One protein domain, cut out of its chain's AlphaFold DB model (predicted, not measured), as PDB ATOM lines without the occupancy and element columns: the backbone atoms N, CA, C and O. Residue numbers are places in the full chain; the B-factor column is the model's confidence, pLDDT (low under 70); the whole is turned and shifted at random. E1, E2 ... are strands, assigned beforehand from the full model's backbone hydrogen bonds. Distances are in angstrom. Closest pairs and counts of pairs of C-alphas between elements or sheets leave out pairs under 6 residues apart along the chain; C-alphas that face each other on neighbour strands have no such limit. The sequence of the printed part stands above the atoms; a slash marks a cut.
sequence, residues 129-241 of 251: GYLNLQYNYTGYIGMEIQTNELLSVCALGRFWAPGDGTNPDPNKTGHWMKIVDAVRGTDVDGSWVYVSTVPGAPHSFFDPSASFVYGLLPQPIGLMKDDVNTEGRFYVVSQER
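What this domain is: This is residues 129 to 241 of the 251 residues of an uncharacterized protein of Acidobacteria bacterium (UniProt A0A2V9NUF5). Two strongly twisted sheets face each other as a sandwich, E1, E7, E3 and E4 in one layer and the smaller, sharply bent sheet E2, E6 and E5 in the other. The two layers come together where E4 meets E6 and stay open where E1 and E2 are apart, while the loop of residues 160 to 173 and the turn round Asp 227 lie at the two ends of the long axis. The printed part has 113 residues with no named helix and seven named strands, E1 to E7 along the chain; both sheets are antiparallel, in the orders E1 - E7 - E3 - E4 and E2 - E6 - E5. The class is all strand, though under half of the residues are in named elements. The whole is compact, with a radius of gyration of the C-alphas of 14.7 A, and elongated in outline, 46 by 29 by 24 A.

Where its parts are: In the larger sheet, E1 is residues 139 to 146, 22.4 A long, and begins at C-alpha 139 at (46.515, 13.188, -39.096). E7 is residues 233 to 240, 21.9 A, and ends at C-alpha 240 at (42.595, 11.867, -35.431). E3 is residues 174 to 181, 23.0 A, and E4 is residues 193 to 196, 9.6 A. In the other sheet, E2 is residues 151 to 159, 21.2 A, E6 is residues 212 to 223, 21.6 A, and E5 is residues 204 to 207, 10.1 A. E2 bends by 75 degrees at residue 154, and E6 bends by 99 degrees at residue 218, where C-alpha 218 is at (37.732, 30.255, -24.262).

How they stand to each other: E1 and E7 are antiparallel at 156 degrees, with N 143 and O 236 at 2.9 A. E7 and E3 are antiparallel, with N 180 and O 235 at 2.8 A. E3 and E4 form a hairpin, with N 177 and O 193 at 2.8 A. E2 and E6 are antiparallel, with N 153 and O 221 at 2.8 A. E5 and E6 form a hairpin at 117 degrees, with N 205 and O 214 at 2.9 A. Between the sheets, the closest C-alphas of E4 and E6 are those of Val 195 and Gly 215, 4.6 A apart. The closest of E2 and E3 are those of Leu 156 and Met 177, 6.7 A apart. E3 and E6 are near each other, while E1 is apart from E6.

The domain as a whole: The two C-alphas farthest apart, those of Thr 166 and Asp 227, are 45.7 A from each other. The printed part has no cut. The links E2 to E3 and E3 to E4 are long. The mean pLDDT of the printed part is 80.1; residues 129 to 138, 161 to 172, 199 to 200, 208 to 210 and 241 are under 70.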
ATOM      1  N   GLY A 129      25.471   9.642 -45.299       44.44
ATOM      2  CA  GLY A 129      25.674   8.546 -46.253       44.44
ATOM      3  C   GLY A 129      27.104   7.997 -46.367       44.44
ATOM      4  O   GLY A 129      27.296   6.997 -47.053       44.44
ATOM      5  N   TYR A 130      28.094   8.602 -45.701       46.94
ATOM      6  CA  TYR A 130      29.499   8.154 -45.719       46.94
ATOM      7  C   TYR A 130      29.969   7.448 -44.428       46.94
ATOM      8  O   TYR A 130      31.142   7.098 -44.318       46.94
ATOM      9  N   LEU A 131      29.084   7.199 -43.452       48.41
ATOM     10  CA  LEU A 131      29.450   6.754 -42.092       48.41
ATOM     11  C   LEU A 131      29.671   5.237 -41.905       48.41
ATOM     12  O   LEU A 131      29.853   4.781 -40.780       48.41
ATOM     13  N   ASN A 132      29.726   4.444 -42.979       47.25
ATOM     14  CA  ASN A 132      30.097   3.019 -42.891       47.25
ATOM     15  C   ASN A 132      31.618   2.784 -42.873       47.25
ATOM     16  O   ASN A 132      32.075   1.652 -43.022       47.25
ATOM     17  N   LEU A 133      32.413   3.841 -42.728       50.06
ATOM     18  CA  LEU A 133      33.863   3.763 -42.768       50.06
ATOM     19  C   LEU A 133      34.394   4.025 -41.361       50.06
ATOM     20  O   LEU A 133      34.431   5.160 -40.892       50.06
ATOM     21  N   GLN A 134      34.805   2.951 -40.680       49.12
ATOM     22  CA  GLN A 134      35.819   3.052 -39.634       49.12
ATOM     23  C   GLN A 134      37.063   3.638 -40.290       49.12
ATOM     24  O   GLN A 134      37.841   2.953 -40.957       49.12
ATOM     25  N   TYR A 135      37.179   4.947 -40.189       52.53
ATOM     26  CA  TYR A 135      38.232   5.692 -40.824       52.53
ATOM     27  C   TYR A 135      39.489   5.580 -39.939       52.53
ATOM     28  O   TYR A 135      39.706   6.392 -39.050       52.53
ATOM     29  N   ASN A 136      40.324   4.561 -40.182       56.06
ATOM     30  CA  ASN A 136      41.667   4.431 -39.594       56.06
ATOM     31  C   ASN A 136      42.649   5.401 -40.279       56.06
ATOM     32  O   ASN A 136      43.538   4.971 -41.017       56.06
ATOM     33  N   TYR A 137      42.472   6.707 -40.082       55.66
ATOM     34  CA  TYR A 137      43.405   7.725 -40.576       55.66
ATOM     35  C   TYR A 137      44.207   8.259 -39.408       55.66
ATOM     36  O   TYR A 137      43.692   8.464 -38.314       55.66
ATOM     37  N   THR A 138      45.475   8.520 -39.678       62.84
ATOM     38  CA  THR A 138      46.308   9.370 -38.842       62.84
ATOM     39  C   THR A 138      46.359  10.760 -39.469       62.84
ATOM     40  O   THR A 138      46.342  10.902 -40.694       62.84
ATOM     41  N   GLY A 139      46.404  11.802 -38.639       71.19
ATOM     42  CA  GLY A 139      46.515  13.188 -39.096       71.19
ATOM     43  C   GLY A 139      45.222  13.984 -38.935       71.19
ATOM     44  O   GLY A 139      44.475  13.779 -37.983       71.19
ATOM     45  N   TYR A 140      44.990  14.942 -39.832       76.69
ATOM     46  CA  TYR A 140      43.861  15.866 -39.736       76.69
ATOM     47  C   TYR A 140      42.750  15.495 -40.716       76.69
ATOM     48  O   TYR A 140      42.978  15.426 -41.924       76.69
ATOM     49  N   ILE A 141      41.537  15.324 -40.198       79.31
ATOM     50  CA  ILE A 141      40.307  15.258 -40.992       79.31
ATOM     51  C   ILE A 141      39.514  16.523 -40.717       79.31
ATOM     52  O   ILE A 141      39.460  16.991 -39.584       79.31
ATOM     53  N   GLY A 142      38.881  17.092 -41.732       80.75
ATOM     54  CA  GLY A 142      38.127  18.312 -41.529       80.75
ATOM     55  C   GLY A 142      37.096  18.600 -42.592       80.75
ATOM     56  O   GLY A 142      36.808  17.792 -43.473       80.75
ATOM     57  N   MET A 143      36.548  19.794 -42.472       85.50
ATOM     58  CA  MET A 143      35.536  20.351 -43.346       85.50
ATOM     59  C   MET A 143      35.958  21.760 -43.738       85.50
ATOM     60  O   MET A 143      36.439  22.520 -42.896       85.50
ATOM     61  N   GLU A 144      35.759  22.111 -45.006       88.94
ATOM     62  CA  GLU A 144      35.831  23.504 -45.436       88.94
ATOM     63  C   GLU A 144      34.520  24.207 -45.091       88.94
ATOM     64  O   GLU A 144      33.433  23.700 -45.376       88.94
ATOM     65  N   ILE A 145      34.631  25.384 -44.494       89.38
ATOM     66  CA  ILE A 145      33.535  26.327 -44.342       89.38
ATOM     67  C   ILE A 145      33.866  27.588 -45.128       89.38
ATOM     68  O   ILE A 145      35.012  28.039 -45.166       89.38
ATOM     69  N   GLN A 146      32.839  28.171 -45.729       90.38
ATOM     70  CA  GLN A 146      32.938  29.448 -46.412       90.38
ATOM     71  C   GLN A 146      31.952  30.426 -45.782       90.38
ATOM     72  O   GLN A 146      30.778  30.105 -45.593       90.38
ATOM     73  N   THR A 147      32.437  31.616 -45.439       88.25
ATOM     74  CA  THR A 147      31.657  32.643 -44.741       88.25
ATOM     75  C   THR A 147      31.609  33.919 -45.576       88.25
ATOM     76  O   THR A 147      32.637  34.431 -46.012       88.25
ATOM     77  N   ASN A 148      30.401  34.435 -45.815       86.56
ATOM     78  CA  ASN A 148      30.200  35.708 -46.521       86.56
ATOM     79  C   ASN A 148      30.010  36.893 -45.563       86.56
ATOM     80  O   ASN A 148      30.210  38.044 -45.949       86.56
ATOM     81  N   GLU A 149      29.641  36.594 -44.321       87.50
ATOM     82  CA  GLU A 149      29.446  37.532 -43.222       87.50
ATOM     83  C   GLU A 149      30.286  37.082 -42.024       87.50
ATOM     84  O   GLU A 149      30.829  35.977 -42.026       87.50
ATOM     85  N   LEU A 150      30.390  37.936 -41.003       88.31
ATOM     86  CA  LEU A 150      31.083  37.590 -39.768       88.31
ATOM     87  C   LEU A 150      30.384  36.410 -39.081       88.31
ATOM     88  O   LEU A 150      29.297  36.557 -38.525       88.31
ATOM     89  N   LEU A 151      31.046  35.257 -39.072       88.38
ATOM     90  CA  LEU A 151      30.624  34.085 -38.323       88.38
ATOM     91  C   LEU A 151      31.321  34.080 -36.962       88.38
ATOM     92  O   LEU A 151      32.543  33.973 -36.884       88.38
ATOM     93  N   SER A 152      30.546  34.177 -35.881       88.31
ATOM     94  CA  SER A 152      31.068  34.005 -34.524       88.31
ATOM     95  C   SER A 152      31.052  32.525 -34.147       88.31
ATOM     96  O   SER A 152      29.992  31.902 -34.092       88.31
ATOM     97  N   VAL A 153      32.228  31.958 -33.895       89.50
ATOM     98  CA  VAL A 153      32.406  30.561 -33.501       89.50
ATOM     99  C   VAL A 153      32.689  30.505 -32.007       89.50
ATOM    100  O   VAL A 153      33.691  31.041 -31.542       89.50
ATOM    101  N   CYS A 154      31.812  29.849 -31.248       87.25
ATOM    102  CA  CYS A 154      31.975  29.652 -29.803       87.25
ATOM    103  C   CYS A 154      32.388  28.235 -29.418       87.25
ATOM    104  O   CYS A 154      32.829  28.015 -28.294       87.25
ATOM    105  N   ALA A 155      32.179  27.268 -30.300       88.00
ATOM    106  CA  ALA A 155      32.439  25.875 -30.013       88.00
ATOM    107  C   ALA A 155      32.777  25.137 -31.302       88.00
ATOM    108  O   ALA A 155      32.221  25.441 -32.360       88.00
ATOM    109  N   LEU A 156      33.664  24.153 -31.194       89.38
ATOM    110  CA  LEU A 156      33.913  23.176 -32.248       89.38
ATOM    111  C   LEU A 156      33.401  21.830 -31.772       89.38
ATOM    112  O   LEU A 156      33.461  21.533 -30.579       89.38
ATOM    113  N   GLY A 157      32.875  21.030 -32.690       85.31
ATOM    114  CA  GLY A 157      32.299  19.747 -32.331       85.31
ATOM    115  C   GLY A 157      32.635  18.644 -33.304       85.31
ATOM    116  O   GLY A 157      32.948  18.879 -34.470       85.31
ATOM    117  N   ARG A 158      32.531  17.424 -32.796       80.25
ATOM    118  CA  ARG A 158      32.716  16.192 -33.552       80.25
ATOM    119  C   ARG A 158      31.531  15.267 -33.346       80.25
ATOM    120  O   ARG A 158      30.814  15.364 -32.349       80.25
ATOM    121  N   PHE A 159      31.339  14.379 -34.312       76.75
ATOM    122  CA  PHE A 159      30.348  13.321 -34.205       76.75
ATOM    123  C   PHE A 159      30.664  12.427 -33.000       76.75
ATOM    124  O   PHE A 159      31.828  12.121 -32.738       76.75
ATOM    125  N   TRP A 160      29.618  12.036 -32.282       75.88
ATOM    126  CA  TRP A 160      29.653  11.103 -31.167       75.88
ATOM    127  C   TRP A 160      29.067   9.771 -31.636       75.88
ATOM    128  O   TRP A 160      27.866   9.659 -31.895       75.88
ATOM    129  N   ALA A 161      29.929   8.770 -31.790       69.69
ATOM    130  CA  ALA A 161      29.561   7.452 -32.279       69.69
ATOM    131  C   ALA A 161      29.194   6.497 -31.128       69.69
ATOM    132  O   ALA A 161      29.709   6.625 -30.016       69.69
ATOM    133  N   PRO A 162      28.356   5.472 -31.373       67.44
ATOM    134  CA  PRO A 162      28.135   4.406 -30.400       67.44
ATOM    135  C   PRO A 162      29.459   3.751 -29.971       67.44
ATOM    136  O   PRO A 162      30.188   3.217 -30.803       67.44
ATOM    137  N   GLY A 163      29.753   3.775 -28.668       66.06
ATOM    138  CA  GLY A 163      31.015   3.290 -28.091       66.06
ATOM    139  C   GLY A 163      31.971   4.404 -27.653       66.06
ATOM    140  O   GLY A 163      32.852   4.151 -26.825       66.06
ATOM    141  N   ASP A 164      31.758   5.639 -28.109       68.06
ATOM    142  CA  ASP A 164      32.455   6.817 -27.594       68.06
ATOM    143  C   ASP A 164      32.079   7.085 -26.123       68.06
ATOM    144  O   ASP A 164      30.983   6.756 -25.663       68.06
ATOM    145  N   GLY A 165      33.009   7.650 -25.348       64.94
ATOM    146  CA  GLY A 165      32.830   7.904 -23.910       64.94
ATOM    147  C   GLY A 165      32.826   6.657 -23.008       64.94
ATOM    148  O   GLY A 165      32.692   6.793 -21.794       64.94
ATOM    149  N   THR A 166      32.999   5.446 -23.559       68.69
ATOM    150  CA  THR A 166      33.094   4.198 -22.768       68.69
ATOM    151  C   THR A 166      34.404   4.077 -21.991       68.69
ATOM    152  O   THR A 166      34.443   3.436 -20.940       68.69
ATOM    153  N   ASN A 167      35.476   4.707 -22.478       69.56
ATOM    154  CA  ASN A 167      36.717   4.838 -21.730       69.56
ATOM    155  C   ASN A 167      36.631   6.090 -20.831       69.56
ATOM    156  O   ASN A 167      36.449   7.196 -21.341       69.56
ATOM    157  N   PRO A 168      36.758   5.937 -19.501       68.88
ATOM    158  CA  PRO A 168      36.589   7.042 -18.563       68.88
ATOM    159  C   PRO A 168      37.733   8.063 -18.608       68.88
ATOM    160  O   PRO A 168      37.607   9.120 -17.997       68.88
ATOM    161  N   ASP A 169      38.850   7.768 -19.285       67.69
ATOM    162  CA  ASP A 169      39.945   8.722 -19.462       67.69
ATOM    163  C   ASP A 169      39.569   9.757 -20.538       67.69
ATOM    164  O   ASP A 169      39.545   9.422 -21.734       67.69
ATOM    165  N   PRO A 170      39.299  11.022 -20.156       64.00
ATOM    166  CA  PRO A 170      38.886  12.047 -21.102       64.00
ATOM    167  C   PRO A 170      39.964  12.326 -22.139       64.00
ATOM    168  O   PRO A 170      39.603  12.710 -23.242       64.00
ATOM    169  N   ASN A 171      41.245  12.081 -21.831       66.62
ATOM    170  CA  ASN A 171      42.372  12.338 -22.730       66.62
ATOM    171  C   ASN A 171      42.521  11.285 -23.834       66.62
ATOM    172  O   ASN A 171      43.305  11.493 -24.764       66.62
ATOM    173  N   LYS A 172      41.806  10.158 -23.729       68.62
ATOM    174  CA  LYS A 172      41.864   9.022 -24.668       68.62
ATOM    175  C   LYS A 172      40.602   8.861 -25.509       68.62
ATOM    176  O   LYS A 172      40.529   7.957 -26.331       68.62
ATOM    177  N   THR A 173      39.614   9.718 -25.293       74.12
ATOM    178  CA  THR A 173      38.276   9.616 -25.894       74.12
ATOM    179  C   THR A 173      37.856  10.892 -26.615       74.12
ATOM    180  O   THR A 173      36.739  10.993 -27.114       74.12
ATOM    181  N   GLY A 174      38.739  11.882 -26.692       78.25
ATOM    182  CA  GLY A 174      38.503  13.141 -27.388       78.25
ATOM    183  C   GLY A 174      39.600  13.517 -28.369       78.25
ATOM    184  O   GLY A 174      40.736  13.028 -28.273       78.25
ATOM    185  N   HIS A 175      39.267  14.432 -29.275       79.88
ATOM    186  CA  HIS A 175      40.169  14.939 -30.311       79.88
ATOM    187  C   HIS A 175      40.459  16.419 -30.092       79.88
ATOM    188  O   HIS A 175      39.619  17.171 -29.590       79.88
ATOM    189  N   TRP A 176      41.666  16.830 -30.475       86.12
ATOM    190  CA  TRP A 176      41.972  18.245 -30.621       86.12
ATOM    191  C   TRP A 176      41.366  18.742 -31.921       86.12
ATOM    192  O   TRP A 176      41.562  18.143 -32.977       86.12
ATOM    193  N   MET A 177      40.635  19.839 -31.830       90.12
ATOM    194  CA  MET A 177      40.056  20.528 -32.966       90.12
ATOM    195  C   MET A 177      40.637  21.928 -33.072       90.12
ATOM    196  O   MET A 177      40.994  22.532 -32.060       90.12
ATOM    197  N   LYS A 178      40.719  22.439 -34.297       92.69
ATOM    198  CA  LYS A 178      41.155  23.807 -34.578       92.69
ATOM    199  C   LYS A 178      40.546  24.337 -35.864       92.69
ATOM    200  O   LYS A 178      39.975  23.584 -36.656       92.69
ATOM    201  N   ILE A 179      40.718  25.634 -36.076       94.69
ATOM    202  CA  ILE A 179      40.355  26.316 -37.312       94.69
ATOM    203  C   ILE A 179      41.648  26.741 -38.001       94.69
ATOM    204  O   ILE A 179      42.551  27.275 -37.361       94.69
ATOM    205  N   VAL A 180      41.742  26.508 -39.303       94.94
ATOM    206  CA  VAL A 180      42.878  26.896 -40.143       94.94
ATOM    207  C   VAL A 180      42.376  27.863 -41.205       94.94
ATOM    208  O   VAL A 180      41.343  27.623 -41.831       94.94
ATOM    209  N   ASP A 181      43.096  28.958 -41.417       94.62
ATOM    210  CA  ASP A 181      42.842  29.843 -42.551       94.62
ATOM    211  C   ASP A 181      43.227  29.116 -43.844       94.62
ATOM    212  O   ASP A 181      44.377  28.700 -44.012       94.62
ATOM    213  N   ALA A 182      42.268  28.942 -44.758       92.94
ATOM    214  CA  ALA A 182      42.474  28.121 -45.949       92.94
ATOM    215  C   ALA A 182      43.480  28.726 -46.939       92.94
ATOM    216  O   ALA A 182      44.067  27.995 -47.736       92.94
ATOM    217  N   VAL A 183      43.674  30.047 -46.904       93.31
ATOM    218  CA  VAL A 183      44.584  30.760 -47.806       93.31
ATOM    219  C   VAL A 183      45.978  30.851 -47.201       93.31
ATOM    220  O   VAL A 183      46.969  30.633 -47.896       93.31
ATOM    221  N   ARG A 184      46.073  31.148 -45.903       93.50
ATOM    222  CA  ARG A 184      47.359  31.275 -45.200       93.50
ATOM    223  C   ARG A 184      47.956  29.925 -44.810       93.50
ATOM    224  O   ARG A 184      49.163  29.839 -44.612       93.50
ATOM    225  N   GLY A 185      47.131  28.886 -44.675       91.75
ATOM    226  CA  GLY A 185      47.554  27.570 -44.189       91.75
ATOM    227  C   GLY A 185      48.004  27.578 -42.725       91.75
ATOM    228  O   GLY A 185      48.694  26.661 -42.291       91.75
ATOM    229  N   THR A 186      47.646  28.620 -41.971       93.50
ATOM    230  CA  THR A 186      48.013  28.799 -40.563       93.50
ATOM    231  C   THR A 186      46.799  28.654 -39.664       93.50
ATOM    232  O   THR A 186      45.681  29.008 -40.050       93.50
ATOM    233  N   ASP A 187      47.029  28.189 -38.441       94.44
ATOM    234  CA  ASP A 187      45.991  28.118 -37.419       94.44
ATOM    235  C   ASP A 187      45.422  29.513 -37.126       94.44
ATOM    236  O   ASP A 187      46.156  30.497 -37.013       94.44
ATOM    237  N   VAL A 188      44.100  29.590 -36.985       94.62
ATOM    238  CA  VAL A 188      43.419  30.774 -36.463       94.62
ATOM    239  C   VAL A 188      43.689  30.839 -34.964       94.62
ATOM    240  O   VAL A 188      43.491  29.854 -34.245       94.62
ATOM    241  N   ASP A 189      44.149  31.993 -34.487       93.19
ATOM    242  CA  ASP A 189      44.545  32.159 -33.091       93.19
ATOM    243  C   ASP A 189      43.384  31.874 -32.121       93.19
ATOM    244  O   ASP A 189      42.223  32.194 -32.385       93.19
ATOM    245  N   GLY A 190      43.694  31.212 -31.006       91.00
ATOM    246  CA  GLY A 190      42.712  30.795 -30.001       91.00
ATOM    247  C   GLY A 190      41.731  29.691 -30.428       91.00
ATOM    248  O   GLY A 190      40.885  29.318 -29.620       91.00
ATOM    249  N   SER A 191      41.827  29.148 -31.650       92.25
ATOM    250  CA  SER A 191      40.859  28.166 -32.181       92.25
ATOM    251  C   SER A 191      41.042  26.729 -31.703       92.25
ATOM    252  O   SER A 191      40.198  25.880 -31.986       92.25
ATOM    253  N   TRP A 192      42.125  26.448 -30.979       91.56
ATOM    254  CA  TRP A 192      42.404  25.120 -30.450       91.56
ATOM    255  C   TRP A 192      41.475  24.778 -29.286       91.56
ATOM    256  O   TRP A 192      41.453  25.469 -28.267       91.56
ATOM    257  N   VAL A 193      40.765  23.658 -29.402       90.06
ATOM    258  CA  VAL A 193      39.909  23.129 -28.338       90.06
ATOM    259  C   VAL A 193      39.979  21.613 -28.284       90.06
ATOM    260  O   VAL A 193      40.040  20.934 -29.309       90.06
ATOM    261  N   TYR A 194      39.979  21.074 -27.070       87.25
ATOM    262  CA  TYR A 194      39.853  19.643 -26.860       87.25
ATOM    263  C   TYR A 194      38.380  19.272 -26.732       87.25
ATOM    264  O   TYR A 194      37.683  19.807 -25.872       87.25
ATOM    265  N   VAL A 195      37.914  18.347 -27.565       87.06
ATOM    266  CA  VAL A 195      36.530  17.870 -27.539       87.06
ATOM    267  C   VAL A 195      36.514  16.441 -27.020       87.06
ATOM    268  O   VAL A 195      36.820  15.501 -27.757       87.06
ATOM    269  N   SER A 196      36.178  16.280 -25.740       83.81
ATOM    270  CA  SER A 196      36.050  14.965 -25.107       83.81
ATOM    271  C   SER A 196      34.695  14.348 -25.418       83.81
ATOM    272  O   SER A 196      33.683  15.036 -25.377       83.81
ATOM    273  N   THR A 197      34.656  13.041 -25.685       78.62
ATOM    274  CA  THR A 197      33.384  12.302 -25.774       78.62
ATOM    275  C   THR A 197      32.901  11.769 -24.426       78.62
ATOM    276  O   THR A 197      31.848  11.136 -24.369       78.62
ATOM    277  N   VAL A 198      33.640  12.019 -23.335       77.25
ATOM    278  CA  VAL A 198      33.200  11.659 -21.982       77.25
ATOM    279  C   VAL A 198      32.086  12.616 -21.550       77.25
ATOM    280  O   VAL A 198      32.310  13.830 -21.497       77.25
ATOM    281  N   PRO A 199      30.893  12.103 -21.198       69.00
ATOM    282  CA  PRO A 199      29.822  12.934 -20.666       69.00
ATOM    283  C   PRO A 199      30.272  13.700 -19.416       69.00
ATOM    284  O   PRO A 199      30.887  13.131 -18.515       69.00
ATOM    285  N   GLY A 200      29.951  14.994 -19.348       68.12
ATOM    286  CA  GLY A 200      30.293  15.840 -18.200       68.12
ATOM    287  C   GLY A 200      31.748  16.314 -18.150       68.12
ATOM    288  O   GLY A 200      32.150  16.909 -17.150       68.12
ATOM    289  N   ALA A 201      32.541  16.089 -19.207       73.69
ATOM    290  CA  ALA A 201      33.845  16.727 -19.329       73.69
ATOM    291  C   ALA A 201      33.696  18.264 -19.266       73.69
ATOM    292  O   ALA A 201      32.806  18.825 -19.916       73.69
ATOM    293  N   PRO A 202      34.542  18.966 -18.490       70.19
ATOM    294  CA  PRO A 202      34.456  20.414 -18.366       70.19
ATOM    295  C   PRO A 202      34.620  21.078 -19.735       70.19
ATOM    296  O   PRO A 202      35.392  20.615 -20.576       70.19
ATOM    297  N   HIS A 203      33.875  22.162 -19.957       71.44
ATOM    298  CA  HIS A 203      33.841  22.892 -21.229       71.44
ATOM    299  C   HIS A 203      33.422  22.047 -22.437       71.44
ATOM    300  O   HIS A 203      33.665  22.459 -23.567       71.44
ATOM    301  N   SER A 204      32.780  20.895 -22.222       75.00
ATOM    302  CA  SER A 204      32.143  20.121 -23.281       75.00
ATOM    303  C   SER A 204      30.634  20.064 -23.067       75.00
ATOM    304  O   SER A 204      30.171  19.960 -21.932       75.00
ATOM    305  N   PHE A 205      29.858  20.119 -24.145       75.88
ATOM    306  CA  PHE A 205      28.418  19.876 -24.088       75.88
ATOM    307  C   PHE A 205      27.999  18.854 -25.139       75.88
ATOM    308  O   PHE A 205      28.561  18.784 -26.235       75.88
ATOM    309  N   PHE A 206      27.015  18.040 -24.770       74.12
ATOM    310  CA  PHE A 206      26.459  17.002 -25.621       74.12
ATOM    311  C   PHE A 206      25.150  17.493 -26.229       74.12
ATOM    312  O   PHE A 206      24.271  17.955 -25.500       74.12
ATOM    313  N   ASP A 207      25.024  17.373 -27.548       71.19
ATOM    314  CA  ASP A 207      23.760  17.568 -28.246       71.19
ATOM    315  C   ASP A 207      23.176  16.192 -28.618       71.19
ATOM    316  O   ASP A 207      23.516  15.627 -29.670       71.19
ATOM    317  N   PRO A 208      22.301  15.619 -27.766       63.16
ATOM    318  CA  PRO A 208      21.692  14.320 -28.025       63.16
ATOM    319  C   PRO A 208      20.802  14.333 -29.268       63.16
ATOM    320  O   PRO A 208      20.555  13.268 -29.831       63.16
ATOM    321  N   SER A 209      20.324  15.503 -29.712       63.25
ATOM    322  CA  SER A 209      19.453  15.605 -30.885       63.25
ATOM    323  C   SER A 209      20.203  15.397 -32.200       63.25
ATOM    324  O   SER A 209      19.596  14.998 -33.193       63.25
ATOM    325  N   ALA A 210      21.523  15.604 -32.195       61.53
ATOM    326  CA  ALA A 210      22.348  15.567 -33.397       61.53
ATOM    327  C   ALA A 210      23.467  14.507 -33.359       61.53
ATOM    328  O   ALA A 210      24.143  14.311 -34.366       61.53
ATOM    329  N   SER A 211      23.667  13.806 -32.233       74.94
ATOM    330  CA  SER A 211      24.819  12.908 -32.019       74.94
ATOM    331  C   SER A 211      26.160  13.633 -32.191       74.94
ATOM    332  O   SER A 211      27.094  13.102 -32.789       74.94
ATOM    333  N   PHE A 212      26.262  14.857 -31.671       79.44
ATOM    334  CA  PHE A 212      27.506  15.626 -31.648       79.44
ATOM    335  C   PHE A 212      27.894  15.981 -30.218       79.44
ATOM    336  O   PHE A 212      27.051  16.214 -29.348       79.44
ATOM    337  N   VAL A 213      29.200  16.061 -29.997       82.31
ATOM    338  CA  VAL A 213      29.791  16.646 -28.800       82.31
ATOM    339  C   VAL A 213      30.615  17.859 -29.195       82.31
ATOM    340  O   VAL A 213      31.273  17.860 -30.235       82.31
ATOM    341  N   TYR A 214      30.567  18.893 -28.367       86.06
ATOM    342  CA  TYR A 214      31.192  20.180 -28.625       86.06
ATOM    343  C   TYR A 214      32.117  20.557 -27.485       86.06
ATOM    344  O   TYR A 214      31.737  20.395 -26.331       86.06
ATOM    345  N   GLY A 215      33.286  21.103 -27.803       87.94
ATOM    346  CA  GLY A 215      34.153  21.803 -26.860       87.94
ATOM    347  C   GLY A 215      33.990  23.313 -27.015       87.94
ATOM    348  O   GLY A 215      34.010  23.832 -28.134       87.94
ATOM    349  N   LEU A 216      33.828  24.019 -25.899       88.31
ATOM    350  CA  LEU A 216      33.718  25.475 -25.859       88.31
ATOM    351  C   LEU A 216      35.090  26.119 -26.054       88.31
ATOM    352  O   LEU A 216      36.060  25.767 -25.381       88.31
ATOM    353  N   LEU A 217      35.152  27.111 -26.935       89.06
ATOM    354  CA  LEU A 217      36.313  27.982 -27.056       89.06
ATOM    355  C   LEU A 217      36.388  28.915 -25.833       89.06
ATOM    356  O   LEU A 217      35.347  29.314 -25.306       89.06
ATOM    357  N   PRO A 218      37.589  29.319 -25.381       84.56
ATOM    358  CA  PRO A 218      37.732  30.255 -24.262       84.56
ATOM    359  C   PRO A 218      37.100  31.628 -24.530       84.56
ATOM    360  O   PRO A 218      36.686  32.323 -23.604       84.56
ATOM    361  N   GLN A 219      37.041  32.019 -25.803       86.81
ATOM    362  CA  GLN A 219      36.404  33.235 -26.288       86.81
ATOM    363  C   GLN A 219      35.853  33.004 -27.703       86.81
ATOM    364  O   GLN A 219      36.419  32.189 -28.438       86.81
ATOM    365  N   PRO A 220      34.781  33.707 -28.112       89.69
ATOM    366  CA  PRO A 220      34.275  33.606 -29.474       89.69
ATOM    367  C   PRO A 220      35.313  34.067 -30.500       89.69
ATOM    368  O   PRO A 220      35.964  35.096 -30.312       89.69
ATOM    369  N   ILE A 221      35.422  33.337 -31.605       92.38
ATOM    370  CA  ILE A 221      36.310  33.657 -32.725       92.38
ATOM    371  C   ILE A 221      35.472  34.194 -33.875       92.38
ATOM    372  O   ILE A 221      34.484  33.578 -34.268       92.38
ATOM    373  N   GLY A 222      35.859  35.349 -34.409       92.25
ATOM    374  CA  GLY A 222      35.249  35.913 -35.607       92.25
ATOM    375  C   GLY A 222      35.922  35.372 -36.860       92.25
ATOM    376  O   GLY A 222      37.114  35.595 -37.054       92.25
ATOM    377  N   LEU A 223      35.162  34.696 -37.714       92.88
ATOM    378  CA  LEU A 223      35.598  34.291 -39.045       92.88
ATOM    379  C   LEU A 223      34.927  35.184 -40.080       92.88
ATOM    380  O   LEU A 223      33.702  35.280 -40.127       92.88
ATOM    381  N   MET A 224      35.730  35.858 -40.891       92.19
ATOM    382  CA  MET A 224      35.252  36.673 -42.000       92.19
ATOM    383  C   MET A 224      36.327  36.767 -43.074       92.19
ATOM    384  O   MET A 224      37.510  36.563 -42.796       92.19
ATOM    385  N   LYS A 225      35.916  37.115 -44.293       92.38
ATOM    386  CA  LYS A 225      36.861  37.485 -45.346       92.38
ATOM    387  C   LYS A 225      37.702  38.696 -44.934       92.38
ATOM    388  O   LYS A 225      37.200  39.620 -44.292       92.38
ATOM    389  N   ASP A 226      38.952  38.703 -45.367       90.38
ATOM    390  CA  ASP A 226      39.867  39.835 -45.235       90.38
ATOM    391  C   ASP A 226      40.627  40.067 -46.555       90.38
ATOM    392  O   ASP A 226      40.300  39.462 -47.581       90.38
ATOM    393  N   ASP A 227      41.622  40.957 -46.543       90.81
ATOM    394  CA  ASP A 227      42.396  41.316 -47.740       90.81
ATOM    395  C   ASP A 227      43.201  40.142 -48.334       90.81
ATOM    396  O   ASP A 227      43.609  40.199 -49.494       90.81
ATOM    397  N   VAL A 228      43.439  39.075 -47.565       90.88
ATOM    398  CA  VAL A 228      44.176  37.876 -47.996       90.88
ATOM    399  C   VAL A 228      43.202  36.733 -48.273       90.88
ATOM    400  O   VAL A 228      43.171  36.184 -49.374       90.88
ATOM    401  N   ASN A 229      42.364  36.391 -47.299       89.38
ATOM    402  CA  ASN A 229      41.321  35.383 -47.408       89.38
ATOM    403  C   ASN A 229      40.039  36.002 -47.975       89.38
ATOM    404  O   ASN A 229      39.009  36.116 -47.308       89.38
ATOM    405  N   THR A 230      40.125  36.428 -49.231       91.81
ATOM    406  CA  THR A 230      39.062  37.187 -49.910       91.81
ATOM    407  C   THR A 230      37.769  36.389 -50.108       91.81
ATOM    408  O   THR A 230      36.687  36.975 -50.184       91.81
ATOM    409  N   GLU A 231      37.867  35.058 -50.139       90.50
ATOM    410  CA  GLU A 231      36.737  34.127 -50.255       90.50
ATOM    411  C   GLU A 231      36.130  33.737 -48.898       90.50
ATOM    412  O   GLU A 231      35.083  33.092 -48.880       90.50
ATOM    413  N   GLY A 232      36.763  34.108 -47.774       93.06
ATOM    414  CA  GLY A 232      36.301  33.775 -46.423       93.06
ATOM    415  C   GLY A 232      36.296  32.272 -46.131       93.06
ATOM    416  O   GLY A 232      35.362  31.781 -45.489       93.06
ATOM    417  N   ARG A 233      37.297  31.541 -46.638       94.44
ATOM    418  CA  ARG A 233      37.422  30.081 -46.519       94.44
ATOM    419  C   ARG A 233      38.254  29.674 -45.308       94.44
ATOM    420  O   ARG A 233      39.375  30.146 -45.122       94.44
ATOM    421  N   PHE A 234      37.736  28.745 -44.521       94.44
ATOM    422  CA  PHE A 234      38.414  28.199 -43.349       94.44
ATOM    423  C   PHE A 234      38.247  26.683 -43.314       94.44
ATOM    424  O   PHE A 234      37.225  26.158 -43.749       94.44
ATOM    425  N   TYR A 235      39.224  25.974 -42.758       92.62
ATOM    426  CA  TYR A 235      39.102  24.549 -42.463       92.62
ATOM    427  C   TYR A 235      38.866  24.350 -40.975       92.62
ATOM    428  O   TYR A 235      39.662  24.803 -40.156       92.62
ATOM    429  N   VAL A 236      37.803  23.636 -40.618       91.75
ATOM    430  CA  VAL A 236      37.637  23.083 -39.271       91.75
ATOM    431  C   VAL A 236      38.215  21.681 -39.301       91.75
ATOM    432  O   VAL A 236      37.699  20.828 -40.023       91.75
ATOM    433  N   VAL A 237      39.285  21.445 -38.551       88.81
ATOM    434  CA  VAL A 237      40.003  20.167 -38.568       88.81
ATOM    435  C   VAL A 237      40.022  19.530 -37.185       88.81
ATOM    436  O   VAL A 237      40.155  20.214 -36.171       88.81
ATOM    437  N   SER A 238      39.890  18.211 -37.165       86.06
ATOM    438  CA  SER A 238      40.023  17.306 -36.030       86.06
ATOM    439  C   SER A 238      41.309  16.507 -36.208       86.06
ATOM    440  O   SER A 238      41.557  15.959 -37.283       86.06
ATOM    441  N   GLN A 239      42.139  16.463 -35.170       82.00
ATOM    442  CA  GLN A 239      43.308  15.597 -35.121       82.00
ATOM    443  C   GLN A 239      42.872  14.193 -34.702       82.00
ATOM    444  O   GLN A 239      42.552  13.946 -33.535       82.00
ATOM    445  N   GLU A 240      42.887  13.274 -35.657       72.19
ATOM    446  CA  GLU A 240      42.595  11.867 -35.431       72.19
ATOM    447  C   GLU A 240      43.845  11.178 -34.870       72.19
ATOM    448  O   GLU A 240      44.950  11.303 -35.418       72.19
ATOM    449  N   ARG A 241      43.682  10.474 -33.745       62.62
ATOM    450  CA  ARG A 241      44.753   9.674 -33.145       62.62
ATOM    451  C   ARG A 241      44.675   8.238 -33.636       62.62
ATOM    452  O   ARG A 241      43.600   7.662 -33.758       62.62
TER     453      ARG A 241